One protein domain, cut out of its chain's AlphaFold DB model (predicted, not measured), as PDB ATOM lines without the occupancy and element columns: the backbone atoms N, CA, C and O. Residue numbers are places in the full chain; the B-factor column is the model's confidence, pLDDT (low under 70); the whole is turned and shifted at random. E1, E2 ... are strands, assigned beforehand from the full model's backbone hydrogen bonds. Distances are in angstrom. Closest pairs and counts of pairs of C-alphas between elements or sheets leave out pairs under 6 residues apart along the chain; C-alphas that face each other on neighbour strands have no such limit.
ATOM      1  N   ASP A   4     -39.893 -12.375  29.546       48.81
ATOM      2  CA  ASP A   4     -39.445 -12.465  30.927       48.81
ATOM      3  C   ASP A   4     -38.466 -11.313  31.153       48.81
ATOM      4  O   ASP A   4     -37.598 -11.045  30.324       48.81
ATOM      5  N   LYS A   5     -38.628 -10.584  32.254       40.59
ATOM      6  CA  LYS A   5     -37.633  -9.607  32.692       40.59
ATOM      7  C   LYS A   5     -36.611 -10.331  33.556       40.59
ATOM      8  O   LYS A   5     -36.993 -11.202  34.340       40.59
ATOM      9  N   ASP A   6     -35.333 -10.011  33.409       45.78
ATOM     10  CA  ASP A   6     -34.335 -10.490  34.363       45.78
ATOM     11  C   ASP A   6     -34.492  -9.807  35.735       45.78
ATOM     12  O   ASP A   6     -35.411  -9.014  35.971       45.78
ATOM     13  N   THR A   7     -33.604 -10.137  36.672       34.72
ATOM     14  CA  THR A   7     -33.611  -9.581  38.034       34.72
ATOM     15  C   THR A   7     -33.417  -8.063  38.084       34.72
ATOM     16  O   THR A   7     -33.674  -7.467  39.127       34.72
ATOM     17  N   GLU A   8     -33.002  -7.438  36.981       42.12
ATOM     18  CA  GLU A   8     -32.765  -5.998  36.849       42.12
ATOM     19  C   GLU A   8     -33.892  -5.294  36.073       42.12
ATOM     20  O   GLU A   8     -33.888  -4.073  35.917       42.12
ATOM     21  N   GLY A   9     -34.910  -6.041  35.631       36.97
ATOM     22  CA  GLY A   9     -36.035  -5.494  34.878       36.97
ATOM     23  C   GLY A   9     -35.765  -5.350  33.379       36.97
ATOM     24  O   GLY A   9     -36.624  -4.800  32.678       36.97
ATOM     25  N   ILE A  10     -34.626  -5.850  32.889       38.97
ATOM     26  CA  ILE A  10     -34.247  -5.798  31.477       38.97
ATOM     27  C   ILE A  10     -35.053  -6.866  30.723       38.97
ATOM     28  O   ILE A  10     -35.103  -8.023  31.160       38.97
ATOM     29  N   PRO A  11     -35.722  -6.514  29.608       44.94
ATOM     30  CA  PRO A  11     -36.406  -7.486  28.764       44.94
ATOM     31  C   PRO A  11     -35.436  -8.574  28.285       44.94
ATOM     32  O   PRO A  11     -34.492  -8.311  27.541       44.94
ATOM     33  N   LYS A  12     -35.668  -9.819  28.707       39.81
ATOM     34  CA  LYS A  12     -34.897 -10.980  28.271       39.81
ATOM     35  C   LYS A  12     -35.633 -11.653  27.123       39.81
ATOM     36  O   LYS A  12     -36.615 -12.373  27.307       39.81
ATOM     37  N   PHE A  13     -35.125 -11.449  25.917       50.19
ATOM     38  CA  PHE A  13     -35.637 -12.120  24.731       50.19
ATOM     39  C   PHE A  13     -34.980 -13.492  24.603       50.19
ATOM     40  O   PHE A  13     -33.848 -13.634  24.143       50.19
ATOM     41  N   LEU A  14     -35.692 -14.529  25.042       45.81
ATOM     42  CA  LEU A  14     -35.254 -15.908  24.851       45.81
ATOM     43  C   LEU A  14     -35.570 -16.324  23.411       45.81
ATOM     44  O   LEU A  14     -36.685 -16.729  23.077       45.81
ATOM     45  N   TYR A  15     -34.575 -16.167  22.542       48.16
ATOM     46  CA  TYR A  15     -34.657 -16.602  21.159       48.16
ATOM     47  C   TYR A  15     -34.570 -18.132  21.091       48.16
ATOM     48  O   TYR A  15     -33.514 -18.721  21.300       48.16
ATOM     49  N   ASN A  16     -35.696 -18.797  20.832       54.44
ATOM     50  CA  ASN A  16     -35.804 -20.262  20.863       54.44
ATOM     51  C   ASN A  16     -35.500 -20.940  19.513       54.44
ATOM     52  O   ASN A  16     -35.772 -22.128  19.353       54.44
ATOM     53  N   GLY A  17     -35.002 -20.196  18.522       54.56
ATOM     54  CA  GLY A  17     -34.741 -20.708  17.174       54.56
ATOM     55  C   GLY A  17     -35.964 -20.771  16.251       54.56
ATOM     56  O   GLY A  17     -35.780 -20.917  15.039       54.56
ATOM     57  N   TYR A  18     -37.185 -20.603  16.772       55.78
ATOM     58  CA  TYR A  18     -38.439 -20.728  16.027       55.78
ATOM     59  C   TYR A  18     -39.072 -19.357  15.730       55.78
ATOM     60  O   TYR A  18     -39.929 -18.900  16.476       55.78
ATOM     61  N   GLY A  19     -38.679 -18.745  14.608       56.50
ATOM     62  CA  GLY A  19     -39.496 -17.835  13.787       56.50
ATOM     63  C   GLY A  19     -40.176 -16.633  14.461       56.50
ATOM     64  O   GLY A  19     -41.201 -16.782  15.118       56.50
ATOM     65  N   LEU A  20     -39.758 -15.407  14.129       65.50
ATOM     66  CA  LEU A  20     -40.466 -14.170  14.524       65.50
ATOM     67  C   LEU A  20     -41.681 -13.795  13.650       65.50
ATOM     68  O   LEU A  20     -42.207 -12.697  13.771       65.50
ATOM     69  N   GLN A  21     -42.184 -14.689  12.791       59.50
ATOM     70  CA  GLN A  21     -43.103 -14.371  11.676       59.50
ATOM     71  C   GLN A  21     -44.401 -13.603  12.022       59.50
ATOM     72  O   GLN A  21     -45.058 -13.098  11.115       59.50
ATOM     73  N   LYS A  22     -44.807 -13.531  13.294       61.41
ATOM     74  CA  LYS A  22     -46.028 -12.830  13.737       61.41
ATOM     75  C   LYS A  22     -45.762 -11.515  14.475       61.41
ATOM     76  O   LYS A  22     -46.722 -10.801  14.754       61.41
ATOM     77  N   ASP A  23     -44.512 -11.215  14.816       65.62
ATOM     78  CA  ASP A  23     -44.166  -9.971  15.496       65.62
ATOM     79  C   ASP A  23     -44.004  -8.837  14.478       65.62
ATOM     80  O   ASP A  23     -43.311  -8.981  13.468       65.62
ATOM     81  N   LYS A  24     -44.695  -7.723  14.730       66.75
ATOM     82  CA  LYS A  24     -44.673  -6.523  13.884       66.75
ATOM     83  C   LYS A  24     -43.563  -5.553  14.273       66.75
ATOM     84  O   LYS A  24     -43.207  -4.710  13.460       66.75
ATOM     85  N   ASN A  25     -43.040  -5.671  15.491       69.81
ATOM     86  CA  ASN A  25     -42.147  -4.681  16.085       69.81
ATOM     87  C   ASN A  25     -40.698  -5.168  16.165       69.81
ATOM     88  O   ASN A  25     -39.840  -4.440  16.650       69.81
ATOM     89  N   SER A  26     -40.420  -6.394  15.721       75.06
ATOM     90  CA  SER A  26     -39.082  -6.969  15.762       75.06
ATOM     91  C   SER A  26     -38.787  -7.801  14.517       75.06
ATOM     92  O   SER A  26     -39.672  -8.414  13.910       75.06
ATOM     93  N   ASN A  27     -37.509  -7.823  14.145       81.56
ATOM     94  CA  ASN A  27     -36.964  -8.727  13.148       81.56
ATOM     95  C   ASN A  27     -35.720  -9.426  13.720       81.56
ATOM     96  O   ASN A  27     -34.978  -8.840  14.502       81.56
ATOM     97  N   ALA A  28     -35.487 -10.676  13.319       81.00
ATOM     98  CA  ALA A  28     -34.284 -11.426  13.672       81.00
ATOM     99  C   ALA A  28     -33.506 -11.725  12.402       81.00
ATOM    100  O   ALA A  28     -34.019 -12.384  11.494       81.00
ATOM    101  N   ILE A  29     -32.269 -11.250  12.358       83.25
ATOM    102  CA  ILE A  29     -31.353 -11.515  11.257       83.25
ATOM    103  C   ILE A  29     -30.601 -12.801  11.580       83.25
ATOM    104  O   ILE A  29     -30.082 -12.972  12.683       83.25
ATOM    105  N   LYS A  30     -30.574 -13.724  10.625       83.25
ATOM    106  CA  LYS A  30     -29.873 -14.998  10.751       83.25
ATOM    107  C   LYS A  30     -28.967 -15.221   9.575       83.25
ATOM    108  O   LYS A  30     -29.361 -15.012   8.429       83.25
ATOM    109  N   PHE A  31     -27.801 -15.750   9.884       84.06
ATOM    110  CA  PHE A  31     -26.800 -16.103   8.911       84.06
ATOM    111  C   PHE A  31     -26.120 -17.403   9.347       84.06
ATOM    112  O   PHE A  31     -25.847 -17.593  10.531       84.06
ATOM    113  N   HIS A  32     -25.898 -18.304   8.392       80.06
ATOM    114  CA  HIS A  32     -25.264 -19.595   8.624       80.06
ATOM    115  C   HIS A  32     -23.963 -19.681   7.805       80.06
ATOM    116  O   HIS A  32     -24.025 -20.019   6.616       80.06
ATOM    117  N   PRO A  33     -22.792 -19.370   8.395       80.25
ATOM    118  CA  PRO A  33     -21.517 -19.548   7.708       80.25
ATOM    119  C   PRO A  33     -21.269 -21.027   7.380       80.25
ATOM    120  O   PRO A  33     -21.865 -21.923   7.983       80.25
ATOM    121  N   ALA A  34     -20.418 -21.280   6.387       84.25
ATOM    122  CA  ALA A  34     -20.096 -22.598   5.831       84.25
ATOM    123  C   ALA A  34     -21.280 -23.403   5.248       84.25
ATOM    124  O   ALA A  34     -21.075 -24.498   4.716       84.25
ATOM    125  N   MET A  35     -22.512 -22.881   5.269       85.06
ATOM    126  CA  MET A  35     -23.613 -23.456   4.496       85.06
ATOM    127  C   MET A  35     -23.504 -23.048   3.021       85.06
ATOM    128  O   MET A  35     -23.329 -21.859   2.744       85.06
ATOM    129  N   PRO A  36     -23.681 -23.986   2.069       86.19
ATOM    130  CA  PRO A  36     -23.669 -23.666   0.645       86.19
ATOM    131  C   PRO A  36     -24.594 -22.492   0.294       86.19
ATOM    132  O   PRO A  36     -25.774 -22.475   0.664       86.19
ATOM    133  N   GLY A  37     -24.027 -21.506  -0.404       87.06
ATOM    134  CA  GLY A  37     -24.723 -20.289  -0.829       87.06
ATOM    135  C   GLY A  37     -24.974 -19.271   0.286       87.06
ATOM    136  O   GLY A  37     -25.738 -18.342   0.071       87.06
ATOM    137  N   GLY A  38     -24.393 -19.445   1.483       81.00
ATOM    138  CA  GLY A  38     -24.444 -18.453   2.564       81.00
ATOM    139  C   GLY A  38     -25.873 -18.086   2.962       81.00
ATOM    140  O   GLY A  38     -26.332 -16.978   2.726       81.00
ATOM    141  N   GLN A  39     -26.596 -19.035   3.556       84.81
ATOM    142  CA  GLN A  39     -28.032 -18.912   3.825       84.81
ATOM    143  C   GLN A  39     -28.337 -17.782   4.825       84.81
ATOM    144  O   GLN A  39     -28.204 -17.965   6.040       84.81
ATOM    145  N   LEU A  40     -28.788 -16.634   4.315       88.88
ATOM    146  CA  LEU A  40     -29.165 -15.465   5.111       88.88
ATOM    147  C   LEU A  40     -30.688 -15.289   5.126       88.88
ATOM    148  O   LEU A  40     -31.346 -15.442   4.096       88.88
ATOM    149  N   ARG A  41     -31.273 -14.941   6.277       89.50
ATOM    150  CA  ARG A  41     -32.699 -14.586   6.369       89.50
ATOM    151  C   ARG A  41     -32.997 -13.495   7.389       89.50
ATOM    152  O   ARG A  41     -32.259 -13.323   8.357       89.50
ATOM    153  N   ILE A  42     -34.138 -12.836   7.205       87.31
ATOM    154  CA  ILE A  42     -34.749 -11.935   8.185       87.31
ATOM    155  C   ILE A  42     -36.103 -12.522   8.581       87.31
ATOM    156  O   ILE A  42     -37.030 -12.585   7.777       87.31
ATOM    157  N   GLU A  43     -36.231 -12.967   9.826       84.75
ATOM    158  CA  GLU A  43     -37.502 -13.440  10.374       84.75
ATOM    159  C   GLU A  43     -38.304 -12.265  10.951       84.75
ATOM    160  O   GLU A  43     -37.735 -11.356  11.548       84.75
ATOM    161  N   GLY A  44     -39.629 -12.292  10.803       79.56
ATOM    162  CA  GLY A  44     -40.537 -11.230  11.255       79.56
ATOM    163  C   GLY A  44     -41.312 -10.598  10.105       79.56
ATOM    164  O   GLY A  44     -41.162 -11.002   8.949       79.56
ATOM    165  N   VAL A  45     -42.182  -9.640  10.421       80.75
ATOM    166  CA  VAL A  45     -42.981  -8.943   9.403       80.75
ATOM    167  C   VAL A  45     -42.066  -8.191   8.436       80.75
ATOM    168  O   VAL A  45     -41.044  -7.642   8.836       80.75
ATOM    169  N   GLY A  46     -42.396  -8.251   7.143       83.19
ATOM    170  CA  GLY A  46     -41.603  -7.643   6.070       83.19
ATOM    171  C   GLY A  46     -40.253  -8.312   5.788       83.19
ATOM    172  O   GLY A  46     -39.603  -7.962   4.811       83.19
ATOM    173  N   GLY A  47     -39.833  -9.283   6.605       87.19
ATOM    174  CA  GLY A  47     -38.604 -10.037   6.395       87.19
ATOM    175  C   GLY A  47     -38.687 -11.013   5.217       87.19
ATOM    176  O   GLY A  47     -39.681 -11.101   4.494       87.19
ATOM    177  N   PHE A  48     -37.632 -11.799   5.040       90.06
ATOM    178  CA  PHE A  48     -37.523 -12.789   3.973       90.06
ATOM    179  C   PHE A  48     -36.931 -14.098   4.499       90.06
ATOM    180  O   PHE A  48     -36.101 -14.103   5.405       90.06
ATOM    181  N   GLY A  49     -37.367 -15.224   3.922       89.06
ATOM    182  CA  GLY A  49     -36.815 -16.549   4.223       89.06
ATOM    183  C   GLY A  49     -35.375 -16.707   3.729       89.06
ATOM    184  O   GLY A  49     -34.808 -15.771   3.181       89.06
ATOM    185  N   ASN A  50     -34.795 -17.898   3.888       88.56
ATOM    186  CA  ASN A  50     -33.422 -18.175   3.452       88.56
ATOM    187  C   ASN A  50     -33.162 -17.720   2.010       88.56
ATOM    188  O   ASN A  50     -33.893 -18.103   1.094       88.56
ATOM    189  N   GLN A  51     -32.126 -16.907   1.838       91.00
ATOM    190  CA  GLN A  51     -31.613 -16.462   0.553       91.00
ATOM    191  C   GLN A  51     -30.237 -17.063   0.323       91.00
ATOM    192  O   GLN A  51     -29.416 -17.104   1.239       91.00
ATOM    193  N   ASP A  52     -30.011 -17.496  -0.912       91.50
ATOM    194  CA  ASP A  52     -28.669 -17.716  -1.430       91.50
ATOM    195  C   ASP A  52     -28.049 -16.344  -1.731       91.50
ATOM    196  O   ASP A  52     -28.643 -15.540  -2.459       91.50
ATOM    197  N   ILE A  53     -26.898 -16.058  -1.127       92.19
ATOM    198  CA  ILE A  53     -26.191 -14.781  -1.270       92.19
ATOM    199  C   ILE A  53     -25.131 -14.812  -2.381       92.19
ATOM    200  O   ILE A  53     -24.443 -13.818  -2.601       92.19
ATOM    201  N   GLY A  54     -25.007 -15.931  -3.105       93.62
ATOM    202  CA  GLY A  54     -24.119 -16.078  -4.262       93.62
ATOM    203  C   GLY A  54     -22.682 -16.480  -3.922       93.62
ATOM    204  O   GLY A  54     -21.877 -16.694  -4.827       93.62
ATOM    205  N   PHE A  55     -22.357 -16.625  -2.640       93.50
ATOM    206  CA  PHE A  55     -21.087 -17.161  -2.159       93.50
ATOM    207  C   PHE A  55     -21.292 -17.910  -0.841       93.50
ATOM    208  O   PHE A  55     -22.334 -17.797  -0.202       93.50
ATOM    209  N   THR A  56     -20.313 -18.728  -0.456       92.69
ATOM    210  CA  THR A  56     -20.330 -19.463   0.818       92.69
ATOM    211  C   THR A  56     -19.303 -18.826   1.742       92.69
ATOM    212  O   THR A  56     -18.117 -19.116   1.586       92.69
ATOM    213  N   PRO A  57     -19.713 -17.956   2.680       88.81
ATOM    214  CA  PRO A  57     -18.768 -17.379   3.622       88.81
ATOM    215  C   PRO A  57     -18.209 -18.497   4.495       88.81
ATOM    216  O   PRO A  57     -18.942 -19.405   4.899       88.81
ATOM    217  N   GLN A  58     -16.906 -18.454   4.733       88.50
ATOM    218  CA  GLN A  58     -16.225 -19.454   5.544       88.50
ATOM    219  C   GLN A  58     -16.724 -19.400   6.998       88.50
ATOM    220  O   GLN A  58     -17.256 -18.391   7.445       88.50
ATOM    221  N   ASP A  59     -16.613 -20.502   7.737       84.00
ATOM    222  CA  ASP A  59     -16.789 -20.446   9.191       84.00
ATOM    223  C   ASP A  59     -15.576 -19.781   9.858       84.00
ATOM    224  O   ASP A  59     -14.590 -19.463   9.198       84.00
ATOM    225  N   TRP A  60     -15.643 -19.586  11.176       81.06
ATOM    226  CA  TRP A  60     -14.584 -18.928  11.949       81.06
ATOM    227  C   TRP A  60     -13.189 -19.529  11.720       81.06
ATOM    228  O   TRP A  60     -12.198 -18.809  11.644       81.06
ATOM    229  N   THR A  61     -13.098 -20.857  11.603       81.44
ATOM    230  CA  THR A  61     -11.806 -21.524  11.380       81.44
ATOM    231  C   THR A  61     -11.369 -21.390   9.927       81.44
ATOM    232  O   THR A  61     -10.197 -21.124   9.663       81.44
ATOM    233  N   GLY A  62     -12.298 -21.556   8.985       83.81
ATOM    234  CA  GLY A  62     -12.044 -21.398   7.560       83.81
ATOM    235  C   GLY A  62     -11.602 -19.984   7.199       83.81
ATOM    236  O   GLY A  62     -10.712 -19.850   6.369       83.81
ATOM    237  N   SER A  63     -12.146 -18.963   7.870       83.81
ATOM    238  CA  SER A  63     -11.807 -17.550   7.670       83.81
ATOM    239  C   SER A  63     -10.505 -17.115   8.354       83.81
ATOM    240  O   SER A  63     -10.234 -15.919   8.444       83.81
ATOM    241  N   GLU A  64      -9.707 -18.053   8.874       88.25
ATOM    242  CA  GLU A  64      -8.489 -17.767   9.645       88.25
ATOM    243  C   GLU A  64      -8.749 -16.862  10.862       88.25
ATOM    244  O   GLU A  64      -7.914 -16.034  11.225       88.25
ATOM    245  N   ASN A  65      -9.901 -17.034  11.523       81.81
ATOM    246  CA  ASN A  65     -10.361 -16.189  12.630       81.81
ATOM    247  C   ASN A  65     -10.628 -14.731  12.208       81.81
ATOM    248  O   ASN A  65     -10.422 -13.799  12.987       81.81
ATOM    249  N   SER A  66     -11.068 -14.528  10.963       83.12
ATOM    250  CA  SER A  66     -11.453 -13.212  10.444       83.12
ATOM    251  C   SER A  66     -12.959 -12.995  10.531       83.12
ATOM    252  O   SER A  66     -13.751 -13.919  10.317       83.12
ATOM    253  N   PHE A  67     -13.355 -11.749  10.787       84.06
ATOM    254  CA  PHE A  67     -14.755 -11.349  10.853       84.06
ATOM    255  C   PHE A  67     -15.400 -11.207   9.470       84.06
ATOM    256  O   PHE A  67     -14.773 -10.803   8.489       84.06
ATOM    257  N   HIS A  68     -16.697 -11.502   9.429       85.50
ATOM    258  CA  HIS A  68     -17.610 -11.017   8.402       85.50
ATOM    259  C   HIS A  68     -18.339  -9.791   8.933       85.50
ATOM    260  O   HIS A  68     -18.562  -9.684  10.140       85.50
ATOM    261  N   THR A  69     -18.780  -8.915   8.039       87.56
ATOM    262  CA  THR A  69     -19.493  -7.697   8.431       87.56
ATOM    263  C   THR A  69     -20.942  -7.774   7.992       87.56
ATOM    264  O   THR A  69     -21.235  -8.091   6.840       87.56
ATOM    265  N   LEU A  70     -21.854  -7.454   8.906       87.50
ATOM    266  CA  LEU A  70     -23.274  -7.317   8.625       87.50
ATOM    267  C   LEU A  70     -23.701  -5.892   8.985       87.50
ATOM    268  O   LEU A  70     -23.695  -5.514  10.152       87.50
ATOM    269  N   GLU A  71     -24.056  -5.107   7.976       89.38
ATOM    270  CA  GLU A  71     -24.477  -3.715   8.118       89.38
ATOM    271  C   GLU A  71     -25.995  -3.628   7.932       89.38
ATOM    272  O   GLU A  71     -26.541  -4.093   6.926       89.38
ATOM    273  N   VAL A  72     -26.686  -3.023   8.900       87.19
ATOM    274  CA  VAL A  72     -28.145  -2.862   8.893       87.19
ATOM    275  C   VAL A  72     -28.486  -1.380   8.850       87.19
ATOM    276  O   VAL A  72     -28.092  -0.624   9.733       87.19
ATOM    277  N   SER A  73     -29.252  -0.968   7.846       88.06
ATOM    278  CA  SER A  73     -29.804   0.385   7.737       88.06
ATOM    279  C   SER A  73     -31.315   0.334   7.910       88.06
ATOM    280  O   SER A  73     -31.985  -0.419   7.204       88.06
ATOM    281  N   LEU A  74     -31.848   1.130   8.840       86.00
ATOM    282  CA  LEU A  74     -33.279   1.198   9.139       86.00
ATOM    283  C   LEU A  74     -33.827   2.588   8.809       86.00
ATOM    284  O   LEU A  74     -33.402   3.579   9.404       86.00
ATOM    285  N   GLY A  75     -34.766   2.655   7.867       84.94
ATOM    286  CA  GLY A  75     -35.419   3.895   7.459       84.94
ATOM    287  C   GLY A  75     -36.637   4.213   8.324       84.94
ATOM    288  O   GLY A  75     -37.427   3.332   8.664       84.94
ATOM    289  N   THR A  76     -36.843   5.492   8.648       83.88
ATOM    290  CA  THR A  76     -38.062   5.952   9.346       83.88
ATOM    291  C   THR A  76     -39.318   5.839   8.472       83.88
ATOM    292  O   THR A  76     -40.445   5.787   8.971       83.88
ATOM    293  N   ASP A  77     -39.137   5.756   7.154       85.25
ATOM    294  CA  ASP A  77     -40.179   5.458   6.174       85.25
ATOM    295  C   ASP A  77     -40.527   3.958   6.112       85.25
ATOM    296  O   ASP A  77     -41.619   3.611   5.654       85.25
ATOM    297  N   GLY A  78     -39.673   3.097   6.673       86.25
ATOM    298  CA  GLY A  78     -39.765   1.640   6.643       86.25
ATOM    299  C   GLY A  78     -38.956   0.980   5.525       86.25
ATOM    300  O   GLY A  78     -39.048  -0.240   5.387       86.25
ATOM    301  N   GLN A  79     -38.185   1.747   4.747       91.12
ATOM    302  CA  GLN A  79     -37.239   1.219   3.767       91.12
ATOM    303  C   GLN A  79     -35.941   0.841   4.481       91.12
ATOM    304  O   GLN A  79     -35.197   1.698   4.957       91.12
ATOM    305  N   ASN A  80     -35.671  -0.457   4.576       90.06
ATOM    306  CA  ASN A  80     -34.499  -0.975   5.271       90.06
ATOM    307  C   ASN A  80     -33.555  -1.659   4.289       90.06
ATOM    308  O   ASN A  80     -33.997  -2.186   3.267       90.06
ATOM    309  N   ASN A  81     -32.267  -1.706   4.623       93.62
ATOM    310  CA  ASN A  81     -31.260  -2.406   3.834       93.62
ATOM    311  C   ASN A  81     -30.341  -3.245   4.716       93.62
ATOM    312  O   ASN A  81     -29.958  -2.833   5.812       93.62
ATOM    313  N   LEU A  82     -29.996  -4.425   4.216       92.31
ATOM    314  CA  LEU A  82     -29.022  -5.320   4.810       92.31
ATOM    315  C   LEU A  82     -27.874  -5.488   3.831       92.31
ATOM    316  O   LEU A  82     -28.107  -5.847   2.676       92.31
ATOM    317  N   LYS A  83     -26.651  -5.295   4.307       94.38
ATOM    318  CA  LYS A  83     -25.432  -5.566   3.555       94.38
ATOM    319  C   LYS A  83     -24.578  -6.562   4.319       94.38
ATOM    320  O   LYS A  83     -24.315  -6.385   5.504       94.38
ATOM    321  N   PHE A  84     -24.158  -7.615   3.640       92.38
ATOM    322  CA  PHE A  84     -23.236  -8.609   4.161       92.38
ATOM    323  C   PHE A  84     -21.927  -8.528   3.381       92.38
ATOM    324  O   PHE A  84     -21.942  -8.565   2.152       92.38
ATOM    325  N   THR A  85     -20.810  -8.438   4.100       93.94
ATOM    326  CA  THR A  85     -19.460  -8.447   3.537       93.94
ATOM    327  C   THR A  85     -18.700  -9.660   4.072       93.94
ATOM    328  O   THR A  85     -18.478  -9.789   5.279       93.94
ATOM    329  N   GLY A  86     -18.320 -10.566   3.171       91.25
ATOM    330  CA  GLY A  86     -17.436 -11.691   3.448       91.25
ATOM    331  C   GLY A  86     -16.048 -11.214   3.873       91.25
ATOM    332  O   GLY A  86     -15.642 -10.092   3.581       91.25
ATOM    333  N   HIS A  87     -15.288 -12.072   4.556       89.19
ATOM    334  CA  HIS A  87     -13.967 -11.677   5.064       89.19
ATOM    335  C   HIS A  87     -12.947 -11.439   3.932       89.19
ATOM    336  O   HIS A  87     -11.929 -10.790   4.156       89.19
ATOM    337  N   GLN A  88     -13.228 -11.930   2.715       92.62
ATOM    338  CA  GLN A  88     -12.426 -11.681   1.511       92.62
ATOM    339  C   GLN A  88     -12.977 -10.512   0.675       92.62
ATOM    340  O   GLN A  88     -12.470 -10.235  -0.411       92.62
ATOM    341  N   GLY A  89     -13.987  -9.800   1.187       95.06
ATOM    342  CA  GLY A  89     -14.566  -8.612   0.563       95.06
ATOM    343  C   GLY A  89     -15.728  -8.882  -0.393       95.06
ATOM    344  O   GLY A  89     -16.163  -7.955  -1.073       95.06
ATOM    345  N   GLU A  90     -16.251 -10.106  -0.470       96.12
ATOM    346  CA  GLU A  90     -17.465 -10.387  -1.237       96.12
ATOM    347  C   GLU A  90     -18.661  -9.667  -0.614       96.12
ATOM    348  O   GLU A  90     -18.836  -9.702   0.599       96.12
ATOM    349  N   VAL A  91     -19.504  -9.036  -1.427       96.31
ATOM    350  CA  VAL A  91     -20.629  -8.236  -0.933       96.31
ATOM    351  C   VAL A  91     -21.946  -8.793  -1.445       96.31
ATOM    352  O   VAL A  91     -22.088  -9.110  -2.625       96.31
ATOM    353  N   TRP A  92     -22.929  -8.859  -0.551       95.44
ATOM    354  CA  TRP A  92     -24.327  -9.099  -0.877       95.44
ATOM    355  C   TRP A  92     -25.212  -8.064  -0.191       95.44
ATOM    356  O   TRP A  92     -24.980  -7.716   0.966       95.44
ATOM    357  N   GLU A  93     -26.243  -7.594  -0.888       96.50
ATOM    358  CA  GLU A  93     -27.157  -6.575  -0.380       96.50
ATOM    359  C   GLU A  93     -28.612  -6.929  -0.660       96.50
ATOM    360  O   GLU A  93     -28.946  -7.515  -1.697       96.50
ATOM    361  N   ARG A  94     -29.495  -6.535   0.263       94.94
ATOM    362  CA  ARG A  94     -30.935  -6.673   0.083       94.94
ATOM    363  C   ARG A  94     -31.736  -5.686   0.918       94.94
ATOM    364  O   ARG A  94     -31.611  -5.638   2.141       94.94
ATOM    365  N   GLY A  95     -32.672  -5.026   0.243       94.06
ATOM    366  CA  GLY A  95     -33.709  -4.229   0.881       94.06
ATOM    367  C   GLY A  95     -34.902  -5.054   1.367       94.06
ATOM    368  O   GLY A  95     -35.232  -6.102   0.797       94.06
ATOM    369  N   TRP A  96     -35.576  -4.563   2.407       92.44
ATOM    370  CA  TRP A  96     -36.897  -5.043   2.815       92.44
ATOM    371  C   TRP A  96     -37.745  -3.911   3.400       92.44
ATOM    372  O   TRP A  96     -37.219  -2.932   3.925       92.44
ATOM    373  N   GLU A  97     -39.068  -4.067   3.331       90.00
ATOM    374  CA  GLU A  97     -40.019  -3.061   3.805       90.00
ATOM    375  C   GLU A  97     -40.634  -3.474   5.144       90.00
ATOM    376  O   GLU A  97     -41.421  -4.421   5.221       90.00
ATOM    377  N   ASN A  98     -40.284  -2.757   6.211       85.00
ATOM    378  CA  ASN A  98     -40.964  -2.832   7.503       85.00
ATOM    379  C   ASN A  98     -40.635  -1.588   8.339       85.00
ATOM    380  O   ASN A  98     -39.464  -1.281   8.558       85.00
TER     381      ASN A  98
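What this domain is: This is residues 4 to 98 of the 146 residues of the protein "Hypothetical protein" of Symbiodinium sp. CCMP2592 (UniProt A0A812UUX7). What is the shape? There is little regular structure: two small three-stranded sheets, E1 to E3 and E4 to E6, loosely and partly face to face, and a tail whose residues 6 to 11 stick out. What is it made of? The printed part has 95 residues, 32 in six named strands, no named helix: all strand. Each sheet is a meander, each strand the antiparallel neighbour of the one before. It is only just loose, close to compact, with radius of gyration of the C-alphas 15.0 A and spans 40 by 34 by 21 A.

Where its parts are: Where is the first sheet? E1, residues 28 to 31, begins at C-alpha 28 (-34.284, -11.426, 13.672); E2 is residues 40 to 43, E3 48 to 51. And the second? E4 is residues 69 to 74, E5 79 to 85, 20.2 A, and E6 91 to 97, 20.6 A.

How they stand to each other: Which atoms pair? Within hydrogen-bond range are N 30 and O 41 in hairpin E1 and E2, 2.9 A, and N 84 and O 92 in hairpin E5 and E6, 2.8 A. How near are the sheets? The closest C-alphas of E3 and E6, Phe 48 and Trp 96, are 7.9 A apart.

The domain as a whole: Which link is long? E3 to E4, 17 residues; the printed part has no cut. Where is confidence low? Residues 4 to 25 have pLDDT under 70.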